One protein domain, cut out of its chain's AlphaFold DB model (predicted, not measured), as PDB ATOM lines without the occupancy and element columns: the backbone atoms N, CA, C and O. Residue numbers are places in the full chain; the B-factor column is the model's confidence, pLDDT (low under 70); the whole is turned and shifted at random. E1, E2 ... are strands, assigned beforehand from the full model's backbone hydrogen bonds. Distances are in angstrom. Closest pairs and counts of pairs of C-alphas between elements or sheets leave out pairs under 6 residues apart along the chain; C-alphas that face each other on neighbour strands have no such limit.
ATOM      1  N   VAL A 461     106.156 164.448 107.460       88.44
ATOM      2  CA  VAL A 461     106.707 163.121 107.141       88.44
ATOM      3  C   VAL A 461     106.819 162.219 108.372       88.44
ATOM      4  O   VAL A 461     107.044 161.017 108.239       88.44
ATOM      5  N   LEU A 462     106.665 162.786 109.572       91.12
ATOM      6  CA  LEU A 462     106.683 162.028 110.815       91.12
ATOM      7  C   LEU A 462     105.329 161.328 111.040       91.12
ATOM      8  O   LEU A 462     104.285 161.841 110.627       91.12
ATOM      9  N   PRO A 463     105.301 160.166 111.723       91.94
ATOM     10  CA  PRO A 463     104.052 159.523 112.129       91.94
ATOM     11  C   PRO A 463     103.169 160.477 112.936       91.94
ATOM     12  O   PRO A 463     103.680 161.369 113.603       91.94
ATOM     13  N   LYS A 464     101.849 160.274 112.956       91.75
ATOM     14  CA  LYS A 464     100.949 161.114 113.761       91.75
ATOM     15  C   LYS A 464     101.400 161.154 115.232       91.75
ATOM     16  O   LYS A 464     101.616 160.109 115.839       91.75
ATOM     17  N   CYS A 465     101.530 162.357 115.792       92.62
ATOM     18  CA  CYS A 465     101.798 162.546 117.217       92.62
ATOM     19  C   CYS A 465     100.486 162.375 118.001       92.62
ATOM     20  O   CYS A 465      99.593 163.217 117.919       92.62
ATOM     21  N   ASP A 466     100.342 161.254 118.704       94.00
ATOM     22  CA  ASP A 466      99.149 160.891 119.473       94.00
ATOM     23  C   ASP A 466      99.513 160.236 120.815       94.00
ATOM     24  O   ASP A 466     100.688 160.146 121.173       94.00
ATOM     25  N   SER A 467      98.505 159.780 121.566       91.88
ATOM     26  CA  SER A 467      98.681 159.220 122.912       91.88
ATOM     27  C   SER A 467      99.581 157.994 122.995       91.88
ATOM     28  O   SER A 467     100.072 157.683 124.075       91.88
ATOM     29  N   THR A 468      99.839 157.317 121.877       93.12
ATOM     30  CA  THR A 468     100.766 156.178 121.827       93.12
ATOM     31  C   THR A 468     102.226 156.608 121.677       93.12
ATOM     32  O   THR A 468     103.125 155.784 121.836       93.12
ATOM     33  N   ARG A 469     102.468 157.884 121.356       91.19
ATOM     34  CA  ARG A 469     103.784 158.451 121.021       91.19
ATOM     35  C   ARG A 469     104.130 159.704 121.813       91.19
ATOM     36  O   ARG A 469     105.178 160.293 121.554       91.19
ATOM     37  N   TRP A 470     103.280 160.123 122.743       91.75
ATOM     38  CA  TRP A 470     103.585 161.237 123.630       91.75
ATOM     39  C   TRP A 470     104.952 161.064 124.278       91.75
ATOM     40  O   TRP A 470     105.315 159.974 124.715       91.75
ATOM     41  N   ASP A 471     105.703 162.158 124.272       86.75
ATOM     42  CA  ASP A 471     107.039 162.293 124.840       86.75
ATOM     43  C   ASP A 471     108.115 161.410 124.174       86.75
ATOM     44  O   ASP A 471     109.244 161.337 124.647       86.75
ATOM     45  N   THR A 472     107.808 160.785 123.030       91.50
ATOM     46  CA  THR A 472     108.809 160.096 122.196       91.50
ATOM     47  C   THR A 472     109.519 161.064 121.252       91.50
ATOM     48  O   THR A 472     108.942 162.077 120.837       91.50
ATOM     49  N   THR A 473     110.756 160.736 120.871       91.25
ATOM     50  CA  THR A 473     111.543 161.510 119.902       91.25
ATOM     51  C   THR A 473     111.642 160.824 118.537       91.25
ATOM     52  O   THR A 473     111.536 159.603 118.407       91.25
ATOM     53  N   ALA A 474     111.819 161.630 117.492       92.38
ATOM     54  CA  ALA A 474     112.090 161.198 116.126       92.38
ATOM     55  C   ALA A 474     113.107 162.141 115.472       92.38
ATOM     56  O   ALA A 474     113.222 163.299 115.866       92.38
ATOM     57  N   TYR A 475     113.821 161.662 114.454       89.81
ATOM     58  CA  TYR A 475     114.856 162.442 113.774       89.81
ATOM     59  C   TYR A 475     114.502 162.688 112.308       89.81
ATOM     60  O   TYR A 475     114.030 161.788 111.610       89.81
ATOM     61  N   VAL A 476     114.773 163.905 111.840       89.12
ATOM     62  CA  VAL A 476     114.741 164.292 110.427       89.12
ATOM     63  C   VAL A 476     116.096 164.893 110.073       89.12
ATOM     64  O   VAL A 476     116.450 165.973 110.543       89.12
ATOM     65  N   GLY A 477     116.887 164.163 109.283       87.19
ATOM     66  CA  GLY A 477     118.311 164.465 109.140       87.19
ATOM     67  C   GLY A 477     118.995 164.465 110.504       87.19
ATOM     68  O   GLY A 477     118.914 163.480 111.234       87.19
ATOM     69  N   ARG A 478     119.637 165.578 110.856       87.38
ATOM     70  CA  ARG A 478     120.262 165.803 112.169       87.38
ATOM     71  C   ARG A 478     119.355 166.515 113.176       87.38
ATOM     72  O   ARG A 478     119.763 166.702 114.319       87.38
ATOM     73  N   LYS A 479     118.149 166.930 112.777       88.94
ATOM     74  CA  LYS A 479     117.189 167.587 113.670       88.94
ATOM     75  C   LYS A 479     116.389 166.556 114.447       88.94
ATOM     76  O   LYS A 479     115.928 165.564 113.888       88.94
ATOM     77  N   GLU A 480     116.188 166.827 115.727       89.69
ATOM     78  CA  GLU A 480     115.361 166.013 116.607       89.69
ATOM     79  C   GLU A 480     114.005 166.680 116.829       89.69
ATOM     80  O   GLU A 480     113.908 167.896 116.983       89.69
ATOM     81  N   TYR A 481     112.957 165.868 116.867       92.31
ATOM     82  CA  TYR A 481     111.588 166.281 117.121       92.31
ATOM     83  C   TYR A 481     111.026 165.488 118.298       92.31
ATOM     84  O   TYR A 481     111.198 164.275 118.364       92.31
ATOM     85  N   LEU A 482     110.314 166.164 119.196       93.19
ATOM     86  CA  LEU A 482     109.599 165.592 120.335       93.19
ATOM     87  C   LEU A 482     108.097 165.598 120.045       93.19
ATOM     88  O   LEU A 482     107.536 166.637 119.684       93.19
ATOM     89  N   CYS A 483     107.421 164.463 120.220       94.25
ATOM     90  CA  CYS A 483     105.962 164.416 120.170       94.25
ATOM     91  C   CYS A 483     105.403 164.979 121.481       94.25
ATOM     92  O   CYS A 483     105.212 164.272 122.468       94.25
ATOM     93  N   ASN A 484     105.171 166.288 121.497       90.62
ATOM     94  CA  ASN A 484     104.806 167.018 122.700       90.62
ATOM     95  C   ASN A 484     103.345 166.730 123.082       90.62
ATOM     96  O   ASN A 484     102.415 167.112 122.364       90.62
ATOM     97  N   ARG A 485     103.138 166.101 124.245       89.31
ATOM     98  CA  ARG A 485     101.806 165.753 124.764       89.31
ATOM     99  C   ARG A 485     100.899 166.950 125.046       89.31
ATOM    100  O   ARG A 485      99.685 166.843 124.892       89.31
ATOM    101  N   TYR A 486     101.473 168.085 125.443       87.00
ATOM    102  CA  TYR A 486     100.740 169.297 125.814       87.00
ATOM    103  C   TYR A 486     100.334 170.118 124.587       87.00
ATOM    104  O   TYR A 486      99.260 170.716 124.566       87.00
ATOM    105  N   ALA A 487     101.173 170.126 123.548       88.75
ATOM    106  CA  ALA A 487     100.867 170.768 122.270       88.75
ATOM    107  C   ALA A 487     100.149 169.842 121.270       88.75
ATOM    108  O   ALA A 487      99.656 170.324 120.250       88.75
ATOM    109  N   GLN A 488     100.109 168.532 121.547       90.94
ATOM    110  CA  GLN A 488      99.530 167.480 120.699       90.94
ATOM    111  C   GLN A 488     100.070 167.483 119.257       90.94
ATOM    112  O   GLN A 488      99.342 167.234 118.296       90.94
ATOM    113  N   LYS A 489     101.358 167.799 119.099       94.06
ATOM    114  CA  LYS A 489     102.048 167.854 117.805       94.06
ATOM    115  C   LYS A 489     103.548 167.641 117.971       94.06
ATOM    116  O   LYS A 489     104.083 167.800 119.069       94.06
ATOM    117  N   TRP A 490     104.227 167.332 116.868       94.12
ATOM    118  CA  TRP A 490     105.685 167.334 116.833       94.12
ATOM    119  C   TRP A 490     106.228 168.742 117.036       94.12
ATOM    120  O   TRP A 490     105.739 169.714 116.458       94.12
ATOM    121  N   GLN A 491     107.254 168.829 117.864       92.69
ATOM    122  CA  GLN A 491     107.984 170.042 118.155       92.69
ATOM    123  C   GLN A 491     109.461 169.792 117.858       92.69
ATOM    124  O   GLN A 491     110.016 168.821 118.359       92.69
ATOM    125  N   GLU A 492     110.096 170.665 117.075       90.88
ATOM    126  CA  GLU A 492     111.555 170.640 116.918       90.88
ATOM    127  C   GLU A 492     112.221 170.923 118.268       90.88
ATOM    128  O   GLU A 492     111.851 171.863 118.979       90.88
ATOM    129  N   VAL A 493     113.168 170.070 118.640       87.12
ATOM    130  CA  VAL A 493     113.894 170.167 119.899       87.12
ATOM    131  C   VAL A 493     115.003 171.204 119.744       87.12
ATOM    132  O   VAL A 493     115.931 171.040 118.953       87.12
ATOM    133  N   GLU A 494     114.910 172.286 120.511       79.25
ATOM    134  CA  GLU A 494     115.881 173.374 120.474       79.25
ATOM    135  C   GLU A 494     117.207 172.936 121.122       79.25
ATOM    136  O   GLU A 494     117.264 172.668 122.323       79.25
ATOM    137  N   ARG A 495     118.277 172.869 120.319       74.19
ATOM    138  CA  ARG A 495     119.654 172.558 120.764       74.19
ATOM    139  C   ARG A 495     120.622 173.743 120.620       74.19
ATOM    140  O   ARG A 495     121.760 173.679 121.080       74.19
ATOM    141  N   GLU A 496     120.191 174.837 119.988       63.78
ATOM    142  CA  GLU A 496     121.080 175.934 119.573       63.78
ATOM    143  C   GLU A 496     121.657 176.749 120.738       63.78
ATOM    144  O   GLU A 496     122.760 177.295 120.635       63.78
ATOM    145  N   LEU A 497     120.959 176.807 121.875       63.94
ATOM    146  CA  LEU A 497     121.395 177.605 123.020       63.94
ATOM    147  C   LEU A 497     122.693 177.107 123.667       63.94
ATOM    148  O   LEU A 497     123.361 177.908 124.306       63.94
ATOM    149  N   PHE A 498     123.113 175.862 123.448       66.62
ATOM    150  CA  PHE A 498     124.366 175.319 123.998       66.62
ATOM    151  C   PHE A 498     125.256 174.688 122.916       66.62
ATOM    152  O   PHE A 498     126.113 173.850 123.199       66.62
ATOM    153  N   ASN A 499     125.067 175.099 121.658       58.81
ATOM    154  CA  ASN A 499     125.805 174.556 120.521       58.81
ATOM    155  C   ASN A 499     127.312 174.874 120.662       58.81
ATOM    156  O   ASN A 499     127.699 176.044 120.665       58.81
ATOM    157  N   GLY A 500     128.150 173.842 120.826       58.88
ATOM    158  CA  GLY A 500     129.603 173.956 121.048       58.88
ATOM    159  C   GLY A 500     130.121 173.423 122.394       58.88
ATOM    160  O   GLY A 500     131.334 173.332 122.571       58.88
ATOM    161  N   GLN A 501     129.244 173.040 123.327       59.53
ATOM    162  CA  GLN A 501     129.619 172.272 124.524       59.53
ATOM    163  C   GLN A 501     129.482 170.764 124.257       59.53
ATOM    164  O   GLN A 501     128.619 170.350 123.484       59.53
ATOM    165  N   ALA A 502     130.337 169.942 124.879       49.09
ATOM    166  CA  ALA A 502     130.335 168.481 124.705       49.09
ATOM    167  C   ALA A 502     129.001 167.822 125.124       49.09
ATOM    168  O   ALA A 502     128.661 166.764 124.604       49.09
ATOM    169  N   ASP A 503     128.226 168.508 125.971       58.69
ATOM    170  CA  ASP A 503     126.923 168.087 126.484       58.69
ATOM    171  C   ASP A 503     125.829 169.067 126.023       58.69
ATOM    172  O   ASP A 503     125.272 169.820 126.818       58.69
ATOM    173  N   SER A 504     125.540 169.137 124.718       67.31
ATOM    174  CA  SER A 504     124.451 169.989 124.218       67.31
ATOM    175  C   SER A 504     123.111 169.532 124.816       67.31
ATOM    176  O   SER A 504     122.576 168.495 124.404       67.31
ATOM    177  N   VAL A 505     122.574 170.285 125.778       76.19
ATOM    178  CA  VAL A 505     121.306 169.950 126.436       76.19
ATOM    179  C   VAL A 505     120.127 170.505 125.643       76.19
ATOM    180  O   VAL A 505     120.154 171.631 125.148       76.19
ATOM    181  N   SER A 506     119.084 169.692 125.516       83.44
ATOM    182  CA  SER A 506     117.832 170.025 124.845       83.44
ATOM    183  C   SER A 506     116.715 170.262 125.850       83.44
ATOM    184  O   SER A 506     116.539 169.454 126.756       83.44
ATOM    185  N   CYS A 507     115.890 171.291 125.646       85.88
ATOM    186  CA  CYS A 507     114.708 171.471 126.484       85.88
ATOM    187  C   CYS A 507     113.616 170.455 126.104       85.88
ATOM    188  O   CYS A 507     112.927 170.606 125.092       85.88
ATOM    189  N   SER A 508     113.484 169.411 126.920       85.94
ATOM    190  CA  SER A 508     112.512 168.323 126.795       85.94
ATOM    191  C   SER A 508     111.717 168.162 128.099       85.94
ATOM    192  O   SER A 508     111.881 168.938 129.039       85.94
ATOM    193  N   ILE A 509     110.848 167.150 128.169       84.12
ATOM    194  CA  ILE A 509     110.138 166.819 129.410       84.12
ATOM    195  C   ILE A 509     111.081 166.337 130.522       84.12
ATOM    196  O   ILE A 509     110.839 166.639 131.685       84.12
ATOM    197  N   GLU A 510     112.160 165.627 130.175       84.06
ATOM    198  CA  GLU A 510     113.149 165.121 131.140       84.06
ATOM    199  C   GLU A 510     113.947 166.262 131.772       84.06
ATOM    200  O   GLU A 510     114.299 166.215 132.947       84.06
ATOM    201  N   GLU A 511     114.165 167.320 130.993       87.19
ATOM    202  CA  GLU A 511     114.889 168.515 131.408       87.19
ATOM    203  C   GLU A 511     113.965 169.615 131.959       87.19
ATOM    204  O   GLU A 511     114.422 170.711 132.285       87.19
ATOM    205  N   PHE A 512     112.655 169.362 132.060       87.88
ATOM    206  CA  PHE A 512     111.700 170.361 132.529       87.88
ATOM    207  C   PHE A 512     112.053 170.839 133.943       87.88
ATOM    208  O   PHE A 512     112.129 170.064 134.893       87.88
ATOM    209  N   GLY A 513     112.220 172.151 134.084       86.69
ATOM    210  CA  GLY A 513     112.578 172.810 135.332       86.69
ATOM    211  C   GLY A 513     114.063 172.848 135.660       86.69
ATOM    212  O   GLY A 513     114.435 173.574 136.584       86.69
ATOM    213  N   ASN A 514     114.908 172.173 134.881       90.06
ATOM    214  CA  ASN A 514     116.351 172.292 135.021       90.06
ATOM    215  C   ASN A 514     116.821 173.679 134.565       90.06
ATOM    216  O   ASN A 514     116.312 174.256 133.594       90.06
ATOM    217  N   ILE A 515     117.790 174.215 135.310       90.00
ATOM    218  CA  ILE A 515     118.389 175.530 135.091       90.00
ATOM    219  C   ILE A 515     119.803 175.343 134.539       90.00
ATOM    220  O   ILE A 515     120.585 174.561 135.073       90.00
ATOM    221  N   TYR A 516     120.134 176.106 133.503       88.88
ATOM    222  CA  TYR A 516     121.399 176.058 132.781       88.88
ATOM    223  C   TYR A 516     122.027 177.442 132.707       88.88
ATOM    224  O   TYR A 516     121.335 178.451 132.551       88.88
ATOM    225  N   GLU A 517     123.351 177.477 132.755       86.50
ATOM    226  CA  GLU A 517     124.144 178.700 132.695       86.50
ATOM    227  C   GLU A 517     124.841 178.819 131.334       86.50
ATOM    228  O   GLU A 517     125.518 177.891 130.884       86.50
ATOM    229  N   ARG A 518     124.704 179.974 130.669       84.50
ATOM    230  CA  ARG A 518     125.482 180.329 129.472       84.50
ATOM    231  C   ARG A 518     126.035 181.742 129.611       84.50
ATOM    232  O   ARG A 518     125.313 182.729 129.456       84.50
ATOM    233  N   GLY A 519     127.340 181.851 129.851       85.75
ATOM    234  CA  GLY A 519     127.962 183.144 130.140       85.75
ATOM    235  C   GLY A 519     127.405 183.714 131.444       85.75
ATOM    236  O   GLY A 519     127.480 183.054 132.465       85.75
ATOM    237  N   PHE A 520     126.820 184.913 131.404       86.69
ATOM    238  CA  PHE A 520     126.182 185.550 132.571       86.69
ATOM    239  C   PHE A 520     124.652 185.410 132.591       86.69
ATOM    240  O   PHE A 520     123.980 186.061 133.389       86.69
ATOM    241  N   HIS A 521     124.083 184.613 131.684       88.81
ATOM    242  CA  HIS A 521     122.642 184.419 131.573       88.81
ATOM    243  C   HIS A 521     122.247 183.018 132.034       88.81
ATOM    244  O   HIS A 521     122.857 182.023 131.640       88.81
ATOM    245  N   MET A 522     121.188 182.958 132.838       90.88
ATOM    246  CA  MET A 522     120.571 181.717 133.294       90.88
ATOM    247  C   MET A 522     119.333 181.431 132.446       90.88
ATOM    248  O   MET A 522     118.495 182.317 132.234       90.88
ATOM    249  N   TYR A 523     119.175 180.177 132.033       91.62
ATOM    250  CA  TYR A 523     118.021 179.676 131.290       91.62
ATOM    251  C   TYR A 523     117.355 178.524 132.037       91.62
ATOM    252  O   TYR A 523     118.037 177.715 132.650       91.62
ATOM    253  N   ILE A 524     116.032 178.425 131.969       91.50
ATOM    254  CA  ILE A 524     115.251 177.314 132.521       91.50
ATOM    255  C   ILE A 524     114.447 176.673 131.401       91.50
ATOM    256  O   ILE A 524     113.856 177.378 130.576       91.50
ATOM    257  N   CYS A 525     114.431 175.344 131.354       90.56
ATOM    258  CA  CYS A 525     113.572 174.627 130.421       90.56
ATOM    259  C   CYS A 525     112.135 174.596 130.955       90.56
ATOM    260  O   CYS A 525     111.868 174.018 132.007       90.56
ATOM    261  N   LYS A 526     111.194 175.235 130.251       89.56
ATOM    262  CA  LYS A 526     109.769 175.240 130.620       89.56
ATOM    263  C   LYS A 526     108.866 175.416 129.404       89.56
ATOM    264  O   LYS A 526     109.323 175.658 128.290       89.56
ATOM    265  N   LEU A 527     107.557 175.311 129.608       87.94
ATOM    266  CA  LEU A 527     106.585 175.511 128.537       87.94
ATOM    267  C   LEU A 527     106.390 177.001 128.234       87.94
ATOM    268  O   LEU A 527     106.320 177.847 129.127       87.94
ATOM    269  N   ASN A 528     106.302 177.337 126.951       86.69
ATOM    270  CA  ASN A 528     105.936 178.675 126.498       86.69
ATOM    271  C   ASN A 528     104.410 178.839 126.371       86.69
ATOM    272  O   ASN A 528     103.639 177.903 126.568       86.69
ATOM    273  N   ASN A 529     103.956 180.029 125.966       83.75
ATOM    274  CA  ASN A 529     102.525 180.332 125.799       83.75
ATOM    275  C   ASN A 529     101.816 179.493 124.707       83.75
ATOM    276  O   ASN A 529     100.599 179.574 124.581       83.75
ATOM    277  N   LYS A 530     102.557 178.724 123.897       85.81
ATOM    278  CA  LYS A 530     102.038 177.778 122.894       85.81
ATOM    279  C   LYS A 530     102.147 176.318 123.365       85.81
ATOM    280  O   LYS A 530     102.014 175.417 122.538       85.81
ATOM    281  N   ASN A 531     102.418 176.091 124.653       87.25
ATOM    282  CA  ASN A 531     102.666 174.782 125.259       87.25
ATOM    283  C   ASN A 531     103.840 174.018 124.623       87.25
ATOM    284  O   ASN A 531     103.833 172.790 124.583       87.25
ATOM    285  N   LEU A 532     104.848 174.730 124.110       89.50
ATOM    286  CA  LEU A 532     106.075 174.133 123.578       89.50
ATOM    287  C   LEU A 532     107.199 174.235 124.608       89.50
ATOM    288  O   LEU A 532     107.338 175.283 125.242       89.50
ATOM    289  N   PHE A 533     107.993 173.175 124.753       89.38
ATOM    290  CA  PHE A 533     109.189 173.183 125.597       89.38
ATOM    291  C   PHE A 533     110.213 174.146 125.002       89.38
ATOM    292  O   PHE A 533     110.595 174.003 123.847       89.38
ATOM    293  N   ALA A 534     110.622 175.157 125.753       89.88
ATOM    294  CA  ALA A 534     111.616 176.113 125.300       89.88
ATOM    295  C   ALA A 534     112.458 176.575 126.481       89.88
ATOM    296  O   ALA A 534     111.974 176.690 127.613       89.88
ATOM    297  N   PHE A 535     113.712 176.897 126.202       90.81
ATOM    298  CA  PHE A 535     114.526 177.605 127.169       90.81
ATOM    299  C   PHE A 535     114.043 179.048 127.283       90.81
ATOM    300  O   PHE A 535     113.838 179.749 126.292       90.81
ATOM    301  N   GLN A 536     113.850 179.506 128.510       90.19
ATOM    302  CA  GLN A 536     113.468 180.883 128.805       90.19
ATOM    303  C   GLN A 536     114.413 181.444 129.860       90.19
ATOM    304  O   GLN A 536     114.952 180.693 130.669       90.19
ATOM    305  N   SER A 537     114.613 182.761 129.869       90.62
ATOM    306  CA  SER A 537     115.395 183.420 130.919       90.62
ATOM    307  C   SER A 537     114.805 183.112 132.295       90.62
ATOM    308  O   SER A 537     113.590 183.253 132.479       90.62
ATOM    309  N   VAL A 538     115.650 182.722 133.250       92.56
ATOM    310  CA  VAL A 538     115.201 182.418 134.617       92.56
ATOM    311  C   VAL A 538     114.830 183.707 135.337       92.56
ATOM    312  O   VAL A 538     115.610 184.657 135.374       92.56
ATOM    313  N   SER A 539     113.632 183.749 135.911       89.62
ATOM    314  CA  SER A 539     113.232 184.831 136.815       89.62
ATOM    315  C   SER A 539     113.837 184.653 138.213       89.62
ATOM    316  O   SER A 539     114.193 183.547 138.611       89.62
TER     317      SER A 539
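Overview. This is residues 461 to 539 of the 651 residues of an uncharacterized protein of Fibrobacter sp. UWR2 (UniProt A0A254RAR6). With little regular structure, this domain is two small antiparallel sheets, E1-E2-E3 and E4-E5-E6, set one beyond the other along the longest axis and joined by a long loop, residues 493 to 514. Each sheet is a meander, each strand the antiparallel neighbour of the one before. The 79 printed residues, 30 of them in six named strands, are all strand by class, with no named helix. The whole is compact, radius of gyration of the C-alphas 12.9 A, spanning 40 by 27 by 17 A.

Arrangement. E1, residues 473 to 476, and E2, 479 to 484, form a hairpin at 143 degrees; N 474 and O 481 are 2.9 A apart. E2 and E3, 489 to 492, form another at 148 degrees; N 482 to O 491 is 2.8 A. E4, 515 to 518, and E5, 521 to 527, form a hairpin at 140 degrees; N 516 to O 523 is 2.8 A. E5 and E6, 533 to 537, form one at 148 degrees; N 524 to O 536 is 2.8 A. E2 and E6 are only just apart, closest C-alphas 8.1 A.

Along the chain. E1 begins at C-alpha 473 (111.543, 161.510, 119.902); E6 ends at C-alpha 537 (115.395, 183.420, 130.919). E5 is 18.6 A long, E2 15.3 A.

Size, cuts and confidence. The printed part has no cut. The link E3 to E4 is long. Residues 496 to 504 have pLDDT under 70.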